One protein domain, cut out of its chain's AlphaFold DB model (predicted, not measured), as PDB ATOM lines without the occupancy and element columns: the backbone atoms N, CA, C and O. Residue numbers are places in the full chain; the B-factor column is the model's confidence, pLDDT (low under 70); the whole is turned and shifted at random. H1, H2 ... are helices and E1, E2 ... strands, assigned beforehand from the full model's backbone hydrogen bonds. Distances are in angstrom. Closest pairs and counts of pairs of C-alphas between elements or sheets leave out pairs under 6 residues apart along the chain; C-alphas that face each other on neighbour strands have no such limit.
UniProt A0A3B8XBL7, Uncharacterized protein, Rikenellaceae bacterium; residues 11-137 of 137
ATOM      1  N   PHE A  11      56.320  60.278  98.513       96.56
ATOM      2  CA  PHE A  11      56.716  61.668  98.626       96.56
ATOM      3  C   PHE A  11      56.571  62.128 100.078       96.56
ATOM      4  O   PHE A  11      55.463  62.162 100.623       96.56
ATOM      5  N   VAL A  12      57.707  62.497 100.676       96.62
ATOM      6  CA  VAL A  12      57.788  63.207 101.954       96.62
ATOM      7  C   VAL A  12      58.290  64.622 101.651       96.62
ATOM      8  O   VAL A  12      59.443  64.776 101.248       96.62
ATOM      9  N   PRO A  13      57.457  65.657 101.813       95.56
ATOM     10  CA  PRO A  13      57.871  67.046 101.587       95.56
ATOM     11  C   PRO A  13      58.961  67.508 102.567       95.56
ATOM     12  O   PRO A  13      58.996  67.110 103.737       95.56
ATOM     13  N   GLY A  14      59.815  68.404 102.080       95.06
ATOM     14  CA  GLY A  14      60.879  69.080 102.811       95.06
ATOM     15  C   GLY A  14      60.619  70.559 103.077       95.06
ATOM     16  O   GLY A  14      59.495  71.048 103.001       95.06
ATOM     17  N   ASN A  15      61.679  71.295 103.413       94.56
ATOM     18  CA  ASN A  15      61.599  72.725 103.735       94.56
ATOM     19  C   ASN A  15      61.246  73.610 102.517       94.56
ATOM     20  O   ASN A  15      60.680  74.690 102.687       94.56
ATOM     21  N   HIS A  16      61.553  73.161 101.296       94.38
ATOM     22  CA  HIS A  16      61.213  73.879 100.060       94.38
ATOM     23  C   HIS A  16      59.760  73.668  99.607       94.38
ATOM     24  O   HIS A  16      59.227  74.482  98.852       94.38
ATOM     25  N   ASP A  17      59.074  72.658 100.137       94.38
ATOM     26  CA  ASP A  17      57.688  72.319  99.812       94.38
ATOM     27  C   ASP A  17      56.687  73.157 100.630       94.38
ATOM     28  O   ASP A  17      55.754  72.646 101.251       94.38
ATOM     29  N   ARG A  18      56.884  74.483 100.649       94.19
ATOM     30  CA  ARG A  18      56.167  75.436 101.526       94.19
ATOM     31  C   ARG A  18      54.641  75.339 101.433       94.19
ATOM     32  O   ARG A  18      53.953  75.554 102.432       94.19
ATOM     33  N   ILE A  19      54.113  74.977 100.265       95.25
ATOM     34  CA  ILE A  19      52.672  74.827 100.032       95.25
ATOM     35  C   ILE A  19      52.037  73.744 100.915       95.25
ATOM     36  O   ILE A  19      50.889  73.897 101.318       95.25
ATOM     37  N   PHE A  20      52.784  72.705 101.306       93.38
ATOM     38  CA  PHE A  20      52.285  71.663 102.214       93.38
ATOM     39  C   PHE A  20      52.023  72.184 103.631       93.38
ATOM     40  O   PHE A  20      51.276  71.557 104.374       93.38
ATOM     41  N   TYR A  21      52.595  73.335 103.998       87.75
ATOM     42  CA  TYR A  21      52.298  74.032 105.250       87.75
ATOM     43  C   TYR A  21      51.251  75.136 105.066       87.75
ATOM     44  O   TYR A  21      50.384  75.324 105.915       87.75
ATOM     45  N   GLN A  22      51.343  75.882 103.966       93.31
ATOM     46  CA  GLN A  22      50.514  77.065 103.731       93.31
ATOM     47  C   GLN A  22      49.101  76.711 103.253       93.31
ATOM     48  O   GLN A  22      48.136  77.341 103.675       93.31
ATOM     49  N   GLU A  23      48.971  75.695 102.396       96.06
ATOM     50  CA  GLU A  23      47.707  75.259 101.792       96.06
ATOM     51  C   GLU A  23      47.631  73.711 101.712       96.06
ATOM     52  O   GLU A  23      47.613  73.151 100.612       96.06
ATOM     53  N   PRO A  24      47.568  72.972 102.842       92.50
ATOM     54  CA  PRO A  24      47.734  71.510 102.855       92.50
ATOM     55  C   PRO A  24      46.744  70.746 101.964       92.50
ATOM     56  O   PRO A  24      47.123  69.799 101.275       92.50
ATOM     57  N   THR A  25      45.476  71.168 101.933       94.12
ATOM     58  CA  THR A  25      44.445  70.549 101.083       94.12
ATOM     59  C   THR A  25      44.786  70.693  99.604       94.12
ATOM     60  O   THR A  25      44.690  69.731  98.847       94.12
ATOM     61  N   ARG A  26      45.241  71.880  99.191       95.56
ATOM     62  CA  ARG A  26      45.661  72.128  97.812       95.56
ATOM     63  C   ARG A  26      46.935  71.361  97.482       95.56
ATOM     64  O   ARG A  26      47.003  70.755  96.422       95.56
ATOM     65  N   ALA A  27      47.910  71.350  98.390       94.88
ATOM     66  CA  ALA A  27      49.176  70.649  98.212       94.88
ATOM     67  C   ALA A  27      48.979  69.149  97.951       94.88
ATOM     68  O   ALA A  27      49.578  68.601  97.030       94.88
ATOM     69  N   ARG A  28      48.076  68.500  98.698       93.38
ATOM     70  CA  ARG A  28      47.730  67.084  98.491       93.38
ATOM     71  C   ARG A  28      47.176  66.815  97.092       93.38
ATOM     72  O   ARG A  28      47.542  65.815  96.491       93.38
ATOM     73  N   ASN A  29      46.375  67.731  96.548       94.69
ATOM     74  CA  ASN A  29      45.830  67.612  95.191       94.69
ATOM     75  C   ASN A  29      46.881  67.818  94.084       94.69
ATOM     76  O   ASN A  29      46.611  67.500  92.929       94.69
ATOM     77  N   LEU A  30      48.063  68.354  94.410       95.12
ATOM     78  CA  LEU A  30      49.177  68.507  93.466       95.12
ATOM     79  C   LEU A  30      50.082  67.273  93.407       95.12
ATOM     80  O   LEU A  30      50.926  67.187  92.516       95.12
ATOM     81  N   VAL A  31      49.936  66.332  94.345       94.56
ATOM     82  CA  VAL A  31      50.715  65.092  94.341       94.56
ATOM     83  C   VAL A  31      50.285  64.260  93.127       94.56
ATOM     84  O   VAL A  31      49.101  63.937  93.004       94.56
ATOM     85  N   PRO A  32      51.207  63.918  92.207       92.75
ATOM     86  CA  PRO A  32      50.849  63.189  90.997       92.75
ATOM     87  C   PRO A  32      50.252  61.812  91.298       92.75
ATOM     88  O   PRO A  32      50.658  61.134  92.244       92.75
ATOM     89  N   GLY A  33      49.347  61.355  90.429       91.25
ATOM     90  CA  GLY A  33      48.844  59.983  90.476       91.25
ATOM     91  C   GLY A  33      49.987  58.959  90.465       91.25
ATOM     92  O   GLY A  33      50.984  59.124  89.762       91.25
ATOM     93  N   GLY A  34      49.850  57.904  91.274       91.25
ATOM     94  CA  GLY A  34      50.893  56.886  91.452       91.25
ATOM     95  C   GLY A  34      52.025  57.284  92.409       91.25
ATOM     96  O   GLY A  34      52.981  56.523  92.548       91.25
ATOM     97  N   VAL A  35      51.931  58.441  93.075       94.62
ATOM     98  CA  VAL A  35      52.817  58.843  94.174       94.62
ATOM     99  C   VAL A  35      52.009  58.936  95.460       94.62
ATOM    100  O   VAL A  35      51.005  59.638  95.544       94.62
ATOM    101  N   MET A  36      52.457  58.223  96.483       94.56
ATOM    102  CA  MET A  36      51.889  58.284  97.814       94.56
ATOM    103  C   MET A  36      52.477  59.453  98.588       94.56
ATOM    104  O   MET A  36      53.672  59.493  98.868       94.56
ATOM    105  N   TYR A  37      51.617  60.375  98.994       95.50
ATOM    106  CA  TYR A  37      51.959  61.364 100.001       95.50
ATOM    107  C   TYR A  37      52.029  60.721 101.388       95.50
ATOM    108  O   TYR A  37      51.054  60.099 101.813       95.50
ATOM    109  N   LEU A  38      53.143  60.896 102.098       95.38
ATOM    110  CA  LEU A  38      53.299  60.414 103.469       95.38
ATOM    111  C   LEU A  38      53.743  61.559 104.387       95.38
ATOM    112  O   LEU A  38      54.792  62.166 104.192       95.38
ATOM    113  N   GLU A  39      52.933  61.854 105.402       90.12
ATOM    114  CA  GLU A  39      53.216  62.866 106.420       90.12
ATOM    115  C   GLU A  39      52.597  62.423 107.744       90.12
ATOM    116  O   GLU A  39      51.402  62.145 107.793       90.12
ATOM    117  N   ASN A  40      53.404  62.414 108.809       94.12
ATOM    118  CA  ASN A  40      52.965  62.126 110.177       94.12
ATOM    119  C   ASN A  40      52.091  60.862 110.291       94.12
ATOM    120  O   ASN A  40      50.986  60.894 110.831       94.12
ATOM    121  N   GLY A  41      52.579  59.766 109.718       96.31
ATOM    122  CA  GLY A  41      51.843  58.518 109.587       96.31
ATOM    123  C   GLY A  41      52.651  57.466 108.841       96.31
ATOM    124  O   GLY A  41      53.798  57.707 108.454       96.31
ATOM    125  N   GLY A  42      52.045  56.299 108.633       97.06
ATOM    126  CA  GLY A  42      52.702  55.163 107.998       97.06
ATOM    127  C   GLY A  42      51.843  54.419 106.991       97.06
ATOM    128  O   GLY A  42      50.622  54.558 106.961       97.06
ATOM    129  N   ILE A  43      52.518  53.614 106.180       97.44
ATOM    130  CA  ILE A  43      51.927  52.642 105.266       97.44
ATOM    131  C   ILE A  43      52.688  51.322 105.373       97.44
ATOM    132  O   ILE A  43      53.899  51.302 105.593       97.44
ATOM    133  N   GLU A  44      51.976  50.223 105.158       97.69
ATOM    134  CA  GLU A  44      52.560  48.915 104.911       97.69
ATOM    135  C   GLU A  44      52.301  48.475 103.463       97.69
ATOM    136  O   GLU A  44      51.182  48.598 102.958       97.69
ATOM    137  N   LEU A  45      53.332  47.957 102.796       96.62
ATOM    138  CA  LEU A  45      53.210  47.299 101.496       96.62
ATOM    139  C   LEU A  45      54.015  46.003 101.509       96.62
ATOM    140  O   LEU A  45      55.209  46.028 101.792       96.62
ATOM    141  N   ASP A  46      53.366  44.885 101.183       96.06
ATOM    142  CA  ASP A  46      53.972  43.544 101.172       96.06
ATOM    143  C   ASP A  46      54.713  43.195 102.484       96.06
ATOM    144  O   ASP A  46      55.776  42.577 102.468       96.06
ATOM    145  N   GLY A  47      54.175  43.624 103.633       97.19
ATOM    146  CA  GLY A  47      54.790  43.404 104.947       97.19
ATOM    147  C   GLY A  47      55.922  44.372 105.309       97.19
ATOM    148  O   GLY A  47      56.500  44.236 106.384       97.19
ATOM    149  N   ILE A  48      56.246  45.341 104.445       97.94
ATOM    150  CA  ILE A  48      57.278  46.359 104.687       97.94
ATOM    151  C   ILE A  48      56.622  47.638 105.199       97.94
ATOM    152  O   ILE A  48      55.763  48.210 104.523       97.94
ATOM    153  N   LYS A  49      57.056  48.113 106.368       98.44
ATOM    154  CA  LYS A  49      56.460  49.255 107.072       98.44
ATOM    155  C   LYS A  49      57.271  50.532 106.889       98.44
ATOM    156  O   LYS A  49      58.423  50.627 107.316       98.44
ATOM    157  N   PHE A  50      56.627  51.542 106.321       98.50
ATOM    158  CA  PHE A  50      57.161  52.883 106.124       98.50
ATOM    159  C   PHE A  50      56.441  53.855 107.051       98.50
ATOM    160  O   PHE A  50      55.221  53.795 107.185       98.50
ATOM    161  N   TYR A  51      57.175  54.776 107.662       98.56
ATOM    162  CA  TYR A  51      56.621  55.805 108.533       98.56
ATOM    163  C   TYR A  51      57.296  57.147 108.274       98.56
ATOM    164  O   TYR A  51      58.459  57.200 107.879       98.56
ATOM    165  N   SER A  52      56.586  58.246 108.506       97.94
ATOM    166  CA  SER A  52      57.131  59.597 108.408       97.94
ATOM    167  C   SER A  52      56.640  60.475 109.549       97.94
ATOM    168  O   SER A  52      55.510  60.342 110.008       97.94
ATOM    169  N   VAL A  53      57.484  61.418 109.960       97.12
ATOM    170  CA  VAL A  53      57.176  62.499 110.906       97.12
ATOM    171  C   VAL A  53      57.537  63.844 110.264       97.12
ATOM    172  O   VAL A  53      58.378  63.875 109.361       97.12
ATOM    173  N   PRO A  54      56.940  64.974 110.687       93.94
ATOM    174  CA  PRO A  54      57.085  66.260 109.999       93.94
ATOM    175  C   PRO A  54      58.423  66.976 110.293       93.94
ATOM    176  O   PRO A  54      58.449  68.178 110.544       93.94
ATOM    177  N   ALA A  55      59.548  66.258 110.248       93.62
ATOM    178  CA  ALA A  55      60.891  66.812 110.426       93.62
ATOM    179  C   ALA A  55      61.348  67.540 109.145       93.62
ATOM    180  O   ALA A  55      61.981  66.944 108.267       93.62
ATOM    181  N   ARG A  56      60.981  68.827 109.016       91.06
ATOM    182  CA  ARG A  56      61.231  69.679 107.828       91.06
ATOM    183  C   ARG A  56      62.006  70.972 108.130       91.06
ATOM    184  O   ARG A  56      61.437  72.061 108.069       91.06
ATOM    185  N   PRO A  57      63.313  70.894 108.403       90.94
ATOM    186  CA  PRO A  57      64.075  69.695 108.753       90.94
ATOM    187  C   PRO A  57      63.946  69.344 110.250       90.94
ATOM    188  O   PRO A  57      64.326  68.252 110.652       90.94
ATOM    189  N   TYR A  58      63.362  70.236 111.056       95.06
ATOM    190  CA  TYR A  58      63.280  70.117 112.512       95.06
ATOM    191  C   TYR A  58      61.865  69.826 113.001       95.06
ATOM    192  O   TYR A  58      60.876  70.174 112.346       95.06
ATOM    193  N   LEU A  59      61.777  69.224 114.180       95.50
ATOM    194  CA  LEU A  59      60.543  68.977 114.907       95.50
ATOM    195  C   LEU A  59      60.346  70.039 115.990       95.50
ATOM    196  O   LEU A  59      61.290  70.539 116.594       95.50
ATOM    197  N   LYS A  60      59.084  70.377 116.260       94.94
ATOM    198  CA  LYS A  60      58.724  71.320 117.334       94.94
ATOM    199  C   LYS A  60      58.581  70.644 118.701       94.94
ATOM    200  O   LYS A  60      58.588  71.327 119.717       94.94
ATOM    201  N   ALA A  61      58.400  69.327 118.711       96.06
ATOM    202  CA  ALA A  61      58.217  68.508 119.900       96.06
ATOM    203  C   ALA A  61      58.641  67.065 119.604       96.06
ATOM    204  O   ALA A  61      58.839  66.697 118.442       96.06
ATOM    205  N   LEU A  62      58.737  66.249 120.655       96.94
ATOM    206  CA  LEU A  62      58.984  64.818 120.523       96.94
ATOM    207  C   LEU A  62      57.832  64.158 119.738       96.94
ATOM    208  O   LEU A  62      56.679  64.287 120.156       96.94
ATOM    209  N   PRO A  63      58.108  63.492 118.604       96.50
ATOM    210  CA  PRO A  63      57.077  62.836 117.818       96.50
ATOM    211  C   PRO A  63      56.731  61.472 118.420       96.50
ATOM    212  O   PRO A  63      57.573  60.828 119.048       96.50
ATOM    213  N   ASP A  64      55.515  61.004 118.151       95.12
ATOM    214  CA  ASP A  64      55.149  59.611 118.387       95.12
ATOM    215  C   ASP A  64      55.472  58.781 117.137       95.12
ATOM    216  O   ASP A  64      54.942  59.028 116.047       95.12
ATOM    217  N   ILE A  65      56.402  57.839 117.286       96.94
ATOM    218  CA  ILE A  65      56.846  56.942 116.221       96.94
ATOM    219  C   ILE A  65      56.556  55.511 116.682       96.94
ATOM    220  O   ILE A  65      57.113  55.085 117.701       96.94
ATOM    221  N   PRO A  66      55.731  54.747 115.942       96.19
ATOM    222  CA  PRO A  66      55.471  53.355 116.260       96.19
ATOM    223  C   PRO A  66      56.755  52.528 116.305       96.19
ATOM    224  O   PRO A  66      57.708  52.767 115.560       96.19
ATOM    225  N   LYS A  67      56.752  51.506 117.160       94.94
ATOM    226  CA  LYS A  67      57.760  50.444 117.118       94.94
ATOM    227  C   LYS A  67      57.572  49.586 115.865       94.94
ATOM    228  O   LYS A  67      56.538  49.650 115.201       94.94
ATOM    229  N   ASP A  68      58.570  48.756 115.584       93.31
ATOM    230  CA  ASP A  68      58.532  47.742 114.522       93.31
ATOM    231  C   ASP A  68      58.315  48.322 113.119       93.31
ATOM    232  O   ASP A  68      57.653  47.710 112.280       93.31
ATOM    233  N   ILE A  69      58.870  49.508 112.861       97.06
ATOM    234  CA  ILE A  69      58.918  50.114 111.527       97.06
ATOM    235  C   ILE A  69      60.212  49.712 110.807       97.06
ATOM    236  O   ILE A  69      61.291  49.666 111.401       97.06
ATOM    237  N   ASP A  70      60.129  49.437 109.507       98.44
ATOM    238  CA  ASP A  70      61.315  49.119 108.708       98.44
ATOM    239  C   ASP A  70      62.016  50.399 108.255       98.44
ATOM    240  O   ASP A  70      63.232  50.522 108.392       98.44
ATOM    241  N   PHE A  71      61.246  51.373 107.770       98.56
ATOM    242  CA  PHE A  71      61.758  52.616 107.204       98.56
ATOM    243  C   PHE A  71      61.105  53.828 107.861       98.56
ATOM    244  O   PHE A  71      59.908  54.061 107.704       98.56
ATOM    245  N   LEU A  72      61.906  54.647 108.535       98.56
ATOM    246  CA  LEU A  72      61.539  56.016 108.872       98.56
ATOM    247  C   LEU A  72      62.017  56.937 107.745       98.56
ATOM    248  O   LEU A  72      63.197  56.920 107.402       98.56
ATOM    249  N   ILE A  73      61.117  57.736 107.174       98.56
ATOM    250  CA  ILE A  73      61.412  58.660 106.075       98.56
ATOM    251  C   ILE A  73      61.121  60.089 106.529       98.56
ATOM    252  O   ILE A  73      59.979  60.435 106.845       98.56
ATOM    253  N   THR A  74      62.138  60.942 106.539       98.12
ATOM    254  CA  THR A  74      62.008  62.363 106.888       98.12
ATOM    255  C   THR A  74      62.749  63.231 105.886       98.12
ATOM    256  O   THR A  74      63.543  62.744 105.090       98.12
ATOM    257  N   HIS A  75      62.501  64.541 105.903       97.50
ATOM    258  CA  HIS A  75      63.349  65.450 105.142       97.50
ATOM    259  C   HIS A  75      64.665  65.718 105.880       97.50
ATOM    260  O   HIS A  75      65.737  65.537 105.306       97.50
ATOM    261  N   GLY A  76      64.575  66.133 107.147       97.06
ATOM    262  CA  GLY A  76      65.738  66.428 107.980       97.06
ATOM    263  C   GLY A  76      66.368  65.186 108.625       97.06
ATOM    264  O   GLY A  76      65.659  64.200 108.862       97.06
ATOM    265  N   PRO A  77      67.679  65.233 108.920       97.88
ATOM    266  CA  PRO A  77      68.395  64.178 109.633       97.88
ATOM    267  C   PRO A  77      68.075  64.153 111.132       97.88
ATOM    268  O   PRO A  77      67.699  65.162 111.733       97.88
ATOM    269  N   ALA A  78      68.294  62.998 111.757       97.44
ATOM    270  CA  ALA A  78      68.394  62.891 113.207       97.44
ATOM    271  C   ALA A  78      69.773  63.391 113.653       97.44
ATOM    272  O   ALA A  78      70.741  63.314 112.896       97.44
ATOM    273  N   TRP A  79      69.874  63.899 114.878       97.25
ATOM    274  CA  TRP A  79      71.155  64.344 115.428       97.25
ATOM    275  C   TRP A  79      72.213  63.227 115.438       97.25
ATOM    276  O   TRP A  79      71.954  62.125 115.926       97.25
ATOM    277  N   GLY A  80      73.423  63.551 114.972       95.81
ATOM    278  CA  GLY A  80      74.633  62.742 115.139       95.81
ATOM    279  C   GLY A  80      74.988  61.783 114.001       95.81
ATOM    280  O   GLY A  80      76.043  61.164 114.087       95.81
ATOM    281  N   TYR A  81      74.166  61.665 112.952       95.69
ATOM    282  CA  TYR A  81      74.434  60.774 111.813       95.69
ATOM    283  C   TYR A  81      74.239  61.500 110.484       95.69
ATOM    284  O   TYR A  81      73.126  61.916 110.163       95.69
ATOM    285  N   LEU A  82      75.318  61.629 109.698       96.81
ATOM    286  CA  LEU A  82      75.338  62.320 108.394       96.81
ATOM    287  C   LEU A  82      74.673  63.715 108.416       96.81
ATOM    288  O   LEU A  82      74.082  64.156 107.426       96.81
ATOM    289  N   ASP A  83      74.736  64.400 109.560       96.69
ATOM    290  CA  ASP A  83      73.929  65.585 109.852       96.69
ATOM    291  C   ASP A  83      74.747  66.885 109.896       96.69
ATOM    292  O   ASP A  83      74.174  67.972 109.925       96.69
ATOM    293  N   ARG A  84      76.083  66.782 109.942       96.00
ATOM    294  CA  ARG A  84      77.027  67.899 110.149       96.00
ATOM    295  C   ARG A  84      76.653  68.796 111.340       96.00
ATOM    296  O   ARG A  84      76.857  70.007 111.290       96.00
ATOM    297  N   GLY A  85      76.104  68.210 112.406       96.12
ATOM    298  CA  GLY A  85      75.643  68.951 113.586       96.12
ATOM    299  C   GLY A  85      74.376  69.781 113.355       96.12
ATOM    300  O   GLY A  85      74.079  70.676 114.145       96.12
ATOM    301  N   MET A  86      73.634  69.510 112.280       96.12
ATOM    302  CA  MET A  86      72.356  70.143 111.951       96.12
ATOM    303  C   MET A  86      71.172  69.180 112.101       96.12
ATOM    304  O   MET A  86      70.098  69.471 111.579       96.12
ATOM    305  N   GLY A  87      71.337  68.033 112.764       97.12
ATOM    306  CA  GLY A  87      70.251  67.080 112.980       97.12
ATOM    307  C   GLY A  87      69.297  67.449 114.108       97.12
ATOM    308  O   GLY A  87      69.599  68.238 115.003       97.12
ATOM    309  N   ASP A  88      68.105  66.865 114.066       98.00
ATOM    310  CA  ASP A  88      67.078  67.102 115.070       98.00
ATOM    311  C   ASP A  88      67.250  66.169 116.284       98.00
ATOM    312  O   ASP A  88      67.323  64.939 116.161       98.00
ATOM    313  N   LYS A  89      67.318  66.761 117.482       97.69
ATOM    314  CA  LYS A  89      67.498  66.020 118.741       97.69
ATOM    315  C   LYS A  89      66.233  65.286 119.181       97.69
ATOM    316  O   LYS A  89      66.345  64.211 119.765       97.69
ATOM    317  N   TYR A  90      65.042  65.824 118.909       98.12
ATOM    318  CA  TYR A  90      63.792  65.123 119.212       98.12
ATOM    319  C   TYR A  90      63.636  63.885 118.333       98.12
ATOM    320  O   TYR A  90      63.240  62.833 118.826       98.12
ATOM    321  N   LEU A  91      64.013  63.985 117.060       97.75
ATOM    322  CA  LEU A  91      64.021  62.858 116.140       97.75
ATOM    323  C   LEU A  91      64.977  61.761 116.622       97.75
ATOM    324  O   LEU A  91      64.569  60.606 116.711       97.75
ATOM    325  N   PHE A  92      66.199  62.126 117.021       96.88
ATOM    326  CA  PHE A  92      67.156  61.179 117.603       96.88
ATOM    327  C   PHE A  92      66.592  60.468 118.847       96.88
ATOM    328  O   PHE A  92      66.645  59.241 118.943       96.88
ATOM    329  N   LEU A  93      65.991  61.219 119.778       97.00
ATOM    330  CA  LEU A  93      65.387  60.655 120.990       97.00
ATOM    331  C   LEU A  93      64.234  59.690 120.677       97.00
ATOM    332  O   LEU A  93      64.177  58.594 121.237       97.00
ATOM    333  N   ALA A  94      63.334  60.062 119.763       96.94
ATOM    334  CA  ALA A  94      62.220  59.205 119.361       96.94
ATOM    335  C   ALA A  94      62.709  57.919 118.675       96.94
ATOM    336  O   ALA A  94      62.222  56.824 118.971       96.94
ATOM    337  N   MET A  95      63.734  58.024 117.826       95.88
ATOM    338  CA  MET A  95      64.357  56.872 117.172       95.88
ATOM    339  C   MET A  95      65.035  55.917 118.154       95.88
ATOM    340  O   MET A  95      64.993  54.709 117.933       95.88
ATOM    341  N   GLY A  96      65.583  56.419 119.265       93.94
ATOM    342  CA  GLY A  96      66.118  55.572 120.336       93.94
ATOM    343  C   GLY A  96      65.087  54.589 120.907       93.94
ATOM    344  O   GLY A  96      65.451  53.495 121.337       93.94
ATOM    345  N   THR A  97      63.797  54.941 120.854       92.62
ATOM    346  CA  THR A  97      62.692  54.075 121.297       92.62
ATOM    347  C   THR A  97      62.105  53.252 120.151       92.62
ATOM    348  O   THR A  97      61.914  52.042 120.300       92.62
ATOM    349  N   ALA A  98      61.820  53.889 119.012       95.88
ATOM    350  CA  ALA A  98      61.159  53.252 117.872       95.88
ATOM    351  C   ALA A  98      62.060  52.257 117.124       95.88
ATOM    352  O   ALA A  98      61.566  51.250 116.620       95.88
ATOM    353  N   ARG A  99      63.374  52.523 117.088       95.81
ATOM    354  CA  ARG A  99      64.421  51.707 116.448       95.81
ATOM    355  C   ARG A  99      64.049  51.234 115.032       95.81
ATOM    356  O   ARG A  99      64.014  50.026 114.792       95.81
ATOM    357  N   PRO A 100      63.791  52.159 114.083       97.75
ATOM    358  CA  PRO A 100      63.612  51.777 112.685       97.75
ATOM    359  C   PRO A 100      64.838  51.022 112.169       97.75
ATOM    360  O   PRO A 100      65.966  51.350 112.546       97.75
ATOM    361  N   LYS A 101      64.655  50.059 111.260       98.06
ATOM    362  CA  LYS A 101      65.807  49.403 110.607       98.06
ATOM    363  C   LYS A 101      66.593  50.410 109.766       98.06
ATOM    364  O   LYS A 101      67.823  50.413 109.789       98.06
ATOM    365  N   PHE A 102      65.877  51.302 109.086       98.56
ATOM    366  CA  PHE A 102      66.439  52.334 108.230       98.56
ATOM    367  C   PHE A 102      65.843  53.706 108.529       98.56
ATOM    368  O   PHE A 102      64.627  53.858 108.640       98.56
ATOM    369  N   HIS A 103      66.697  54.722 108.586       98.50
ATOM    370  CA  HIS A 103      66.297  56.122 108.553       98.50
ATOM    371  C   HIS A 103      66.783  56.749 107.252       98.50
ATOM    372  O   HIS A 103      67.981  56.922 107.044       98.50
ATOM    373  N   ILE A 104      65.839  57.050 106.365       98.38
ATOM    374  CA  ILE A 104      66.090  57.680 105.073       98.38
ATOM    375  C   ILE A 104      65.754  59.163 105.193       98.38
ATOM    376  O   ILE A 104      64.636  59.528 105.561       98.38
ATOM    377  N   PHE A 105      66.715  60.014 104.859       98.12
ATOM    378  CA  PHE A 105      66.560  61.464 104.915       98.12
ATOM    379  C   PHE A 105      67.389  62.171 103.846       98.12
ATOM    380  O   PHE A 105      68.031  61.540 103.010       98.12
ATOM    381  N   SER A 106      67.334  63.500 103.830       95.19
ATOM    382  CA  SER A 106      68.055  64.337 102.878       95.19
ATOM    383  C   SER A 106      68.598  65.584 103.589       95.19
ATOM    384  O   SER A 106      69.166  65.478 104.674       95.19
ATOM    385  N   HIS A 107      68.411  66.764 102.997       95.88
ATOM    386  CA  HIS A 107      68.701  68.085 103.557       95.88
ATOM    387  C   HIS A 107      70.191  68.455 103.639       95.88
ATOM    388  O   HIS A 107      70.555  69.550 103.219       95.88
ATOM    389  N   ILE A 108      71.067  67.557 104.095       96.25
ATOM    390  CA  ILE A 108      72.506  67.840 104.233       96.25
ATOM    391  C   ILE A 108      73.231  67.398 102.968       96.25
ATOM    392  O   ILE A 108      73.632  66.243 102.832       96.25
ATOM    393  N   HIS A 109      73.335  68.295 101.994       95.31
ATOM    394  CA  HIS A 109      73.781  67.952 100.643       95.31
ATOM    395  C   HIS A 109      75.234  67.454 100.589       95.31
ATOM    396  O   HIS A 109      75.551  66.585  99.782       95.31
ATOM    397  N   GLU A 110      76.099  67.935 101.480       95.12
ATOM    398  CA  GLU A 110      77.510  67.537 101.570       95.12
ATOM    399  C   GLU A 110      77.707  66.118 102.131       95.12
ATOM    400  O   GLU A 110      78.757  65.494 101.944       95.12
ATOM    401  N   GLU A 111      76.683  65.598 102.805       96.62
ATOM    402  CA  GLU A 111      76.601  64.208 103.257       96.62
ATOM    403  C   GLU A 111      75.693  63.363 102.351       96.62
ATOM    404  O   GLU A 111      75.385  62.216 102.668       96.62
ATOM    405  N   GLY A 112      75.273  63.912 101.208       95.81
ATOM    406  CA  GLY A 112      74.432  63.224 100.241       95.81
ATOM    407  C   GLY A 112      75.074  61.951  99.695       95.81
ATOM    408  O   GLY A 112      76.289  61.865  99.517       95.81
ATOM    409  N   LEU A 113      74.233  60.957  99.416       96.38
ATOM    410  CA  LEU A 113      74.597  59.628  98.915       96.38
ATOM    411  C   LEU A 113      75.474  58.789  99.849       96.38
ATOM    412  O   LEU A 113      76.042  57.779  99.427       96.38
ATOM    413  N   LYS A 114      75.553  59.162 101.127       97.50
ATOM    414  CA  LYS A 114      76.287  58.408 102.143       97.50
ATOM    415  C   LYS A 114      75.352  57.545 102.984       97.50
ATOM    416  O   LYS A 114      74.146  57.783 103.089       97.50
ATOM    417  N   ARG A 115      75.953  56.527 103.600       97.50
ATOM    418  CA  ARG A 115      75.308  55.629 104.558       97.50
ATOM    419  C   ARG A 115      76.171  55.489 105.803       97.50
ATOM    420  O   ARG A 115      77.391  55.384 105.689       97.50
ATOM    421  N   GLU A 116      75.531  55.396 106.954       97.31
ATOM    422  CA  GLU A 116      76.179  55.129 108.234       97.31
ATOM    423  C   GLU A 116      75.301  54.182 109.053       97.31
ATOM    424  O   GLU A 116      74.078  54.285 109.018       97.31
ATOM    425  N   ALA A 117      75.891  53.221 109.759       95.00
ATOM    426  CA  ALA A 117      75.139  52.252 110.551       95.00
ATOM    427  C   ALA A 117      75.506  52.382 112.025       95.00
ATOM    428  O   ALA A 117      76.677  52.276 112.391       95.00
ATOM    429  N   MET A 118      74.495  52.549 112.877       91.19
ATOM    430  CA  MET A 118      74.678  52.401 114.312       91.19
ATOM    431  C   MET A 118      74.792  50.909 114.633       91.19
ATOM    432  O   MET A 118      73.931  50.116 114.246       91.19
ATOM    433  N   LEU A 119      75.851  50.515 115.343       84.38
ATOM    434  CA  LEU A 119      76.121  49.112 115.654       84.38
ATOM    435  C   LEU A 119      74.911  48.453 116.344       84.38
ATOM    436  O   LEU A 119      74.473  48.898 117.402       84.38
ATOM    437  N   GLY A 120      74.377  47.394 115.728       84.50
ATOM    438  CA  GLY A 120      73.219  46.649 116.237       84.50
ATOM    439  C   GLY A 120      71.882  47.402 116.200       84.50
ATOM    440  O   GLY A 120      70.951  46.997 116.892       84.50
ATOM    441  N   SER A 121      71.777  48.497 115.441       91.31
ATOM    442  CA  SER A 121      70.609  49.386 115.431       91.31
ATOM    443  C   SER A 121      70.333  49.931 114.016       91.31
ATOM    444  O   SER A 121      70.633  49.279 113.016       91.31
ATOM    445  N   THR A 122      69.714  51.108 113.927       97.00
ATOM    446  CA  THR A 122      69.327  51.799 112.694       97.00
ATOM    447  C   THR A 122      70.496  52.057 111.739       97.00
ATOM    448  O   THR A 122      71.577  52.497 112.137       97.00
ATOM    449  N   THR A 123      70.238  51.856 110.446       98.31
ATOM    450  CA  THR A 123      71.074  52.350 109.344       98.31
ATOM    451  C   THR A 123      70.532  53.677 108.811       98.31
ATOM    452  O   THR A 123      69.369  53.776 108.429       98.31
ATOM    453  N   TYR A 124      71.386  54.690 108.752       98.38
ATOM    454  CA  TYR A 124      71.103  56.051 108.310       98.38
ATOM    455  C   TYR A 124      71.535  56.227 106.857       98.38
ATOM    456  O   TYR A 124      72.662  55.885 106.489       98.38
ATOM    457  N   LEU A 125      70.638  56.750 106.024       98.44
ATOM    458  CA  LEU A 125      70.863  56.977 104.599       98.44
ATOM    459  C   LEU A 125      70.486  58.412 104.248       98.44
ATOM    460  O   LEU A 125      69.303  58.757 104.197       98.44
ATOM    461  N   ASN A 126      71.492  59.229 103.947       98.19
ATOM    462  CA  ASN A 126      71.261  60.546 103.378       98.19
ATOM    463  C   ASN A 126      71.210  60.424 101.852       98.19
ATOM    464  O   ASN A 126      72.228  60.234 101.191       98.19
ATOM    465  N   VAL A 127      70.015  60.536 101.280       96.94
ATOM    466  CA  VAL A 127      69.768  60.382  99.839       96.94
ATOM    467  C   VAL A 127      69.730  61.721  99.095       96.94
ATOM    468  O   VAL A 127      69.192  61.801  97.991       96.94
ATOM    469  N   ALA A 128      70.286  62.796  99.669       95.94
ATOM    470  CA  ALA A 128      70.423  64.070  98.968       95.94
ATOM    471  C   ALA A 128      71.237  63.902  97.673       95.94
ATOM    472  O   ALA A 128      72.384  63.464  97.692       95.94
ATOM    473  N   TYR A 129      70.632  64.274  96.543       93.44
ATOM    474  CA  TYR A 129      71.218  64.107  95.208       93.44
ATOM    475  C   TYR A 129      71.775  65.417  94.625       93.44
ATOM    476  O   TYR A 129      72.344  65.422  93.539       93.44
ATOM    477  N   PHE A 130      71.595  66.542  95.326       90.50
ATOM    478  CA  PHE A 130      71.859  67.887  94.805       90.50
ATOM    479  C   PHE A 130      73.291  68.073  94.288       90.50
ATOM    480  O   PHE A 130      73.463  68.495  93.147       90.50
ATOM    481  N   GLU A 131      74.311  67.718  95.077       89.00
ATOM    482  CA  GLU A 131      75.710  67.873  94.648       89.00
ATOM    483  C   GLU A 131      76.057  66.956  93.471       89.00
ATOM    484  O   GLU A 131      76.722  67.385  92.529       89.00
ATOM    485  N   HIS A 132      75.521  65.733  93.450       86.62
ATOM    486  CA  HIS A 132      75.706  64.826  92.319       86.62
ATOM    487  C   HIS A 132      75.088  65.384  91.025       86.62
ATOM    488  O   HIS A 132      75.706  65.337  89.965       86.62
ATOM    489  N   LEU A 133      73.892  65.978  91.101       86.25
ATOM    490  CA  LEU A 133      73.261  66.627  89.946       86.25
ATOM    491  C   LEU A 133      74.017  67.869  89.474       86.25
ATOM    492  O   LEU A 133      73.932  68.215  88.296       86.25
ATOM    493  N   ARG A 134      74.735  68.555  90.369       87.81
ATOM    494  CA  ARG A 134      75.588  69.692  90.006       87.81
ATOM    495  C   ARG A 134      76.870  69.265  89.307       87.81
ATOM    496  O   ARG A 134      77.340  70.021  88.468       87.81
ATOM    497  N   SER A 135      77.420  68.094  89.625       82.81
ATOM    498  CA  SER A 135      78.686  67.627  89.043       82.81
ATOM    499  C   SER A 135      78.562  67.040  87.635       82.81
ATOM    500  O   SER A 135      79.577  66.848  86.976       82.81
ATOM    501  N   ILE A 136      77.347  66.711  87.187       85.38
ATOM    502  CA  ILE A 136      77.078  66.104  85.869       85.38
ATOM    503  C   ILE A 136      76.501  67.097  84.843       85.38
ATOM    504  O   ILE A 136      76.014  66.678  83.794       85.38
ATOM    505  N   ARG A 137      76.505  68.394  85.165       60.41
ATOM    506  CA  ARG A 137      76.147  69.491  84.255       60.41
ATOM    507  C   ARG A 137      77.403  70.131  83.693       60.41
ATOM    508  O   ARG A 137      77.354  70.503  82.504       60.41
TER     509      ARG A 137
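This is residues 11 to 137 of the 137 residues of an uncharacterized protein of Rikenellaceae bacterium (UniProt A0A3B8XBL7). A twisted sheet of six strands forms a wall with a hairpin at each edge, E1 with E2 and E5 with E6, while H3 and the long unnamed stretches 53 to 70 and 74 to 88 lie to one of its faces. H1 and H2 make a small corner far out toward the E1 end of the sheet, and H4 lies far out toward the E5 end. The printed part has 127 residues, with four named helices and six named strands along the chain as H1 H2 E1 E2 E3 H3 E4 E5 E6 H4; the sheet is mixed, in the order E1 E2 E3 E4 E6 E5. The class is mixed, helices and strands, though under half of the residues, 51 of the 127, are in named elements. The whole is compact, with a radius of gyration of the C-alphas of 14.5 A, and its C-alphas span 41 by 38 by 32 A.

H1, residues 19 to 22, and H2, residues 24 to 29, touch only at the corner by their link, and their closest C-alphas, those of Phe 20 and Ala 27, are 5.2 A apart. E1, residues 41 to 45, is an edge strand and forms a hairpin with E2, residues 48 to 52. These two strands are antiparallel at 161 degrees, with N 43 and O 50 at 2.9 A and N 50 and O 43 at 2.8 A, within hydrogen-bond range. E3, residues 71 to 73, is parallel to E2 at 26 degrees, with N 51 and O 71 at 2.8 A. H3, residues 89 to 98, is not on the sheet, with 3 pairs of C-alphas within 10 A, and it touches no helix. E4, residues 102 to 105, is parallel to E3 at 14 degrees, with N 72 and O 102 at 2.8 A. E3, H3 and E4 form a strand-helix-strand unit, two parallel neighbour strands with a helix between them along the chain, and its crossover is right-handed. E5, residues 114 to 117, is the other edge strand and forms a hairpin with E6, residues 123 to 126. They are antiparallel at 163 degrees, with N 124 and O 116 at 2.7 A. E6 is parallel to E4 at 16 degrees, with N 103 and O 123 at 2.8 A. H4, residues 130 to 135, is not on the sheet and touches no helix; H1 and H2 are not on the sheet either. Every O i to N i+4 pair is within hydrogen-bond range in H2 and H4, against 5 of 6 in H3; H1 is too short for such a pair.

H1 begins at C-alpha 19, (52.672, 74.827, 100.032). E1 and E2 measure 13.9 A and 13.8 A from first to last C-alpha, and H3 14.3 A. H3 begins at C-alpha 89, (67.498, 66.020, 118.741). E5 is 10.5 A long and E6 10.1 A. H4 ends at C-alpha 135, (78.686, 67.627, 89.043).

The two C-alphas farthest apart are those of Thr 97 and Arg 137, at 42.3 A. The printed part runs from residue 11 to residue 137, the chain's last residue, and has no cut. The links H2 to E1, E2 to E3 and E3 to H3 are long, with 11, 18 and 15 residues between the elements. The mean pLDDT of the printed part is 94.9, and only residue 137 is under 70.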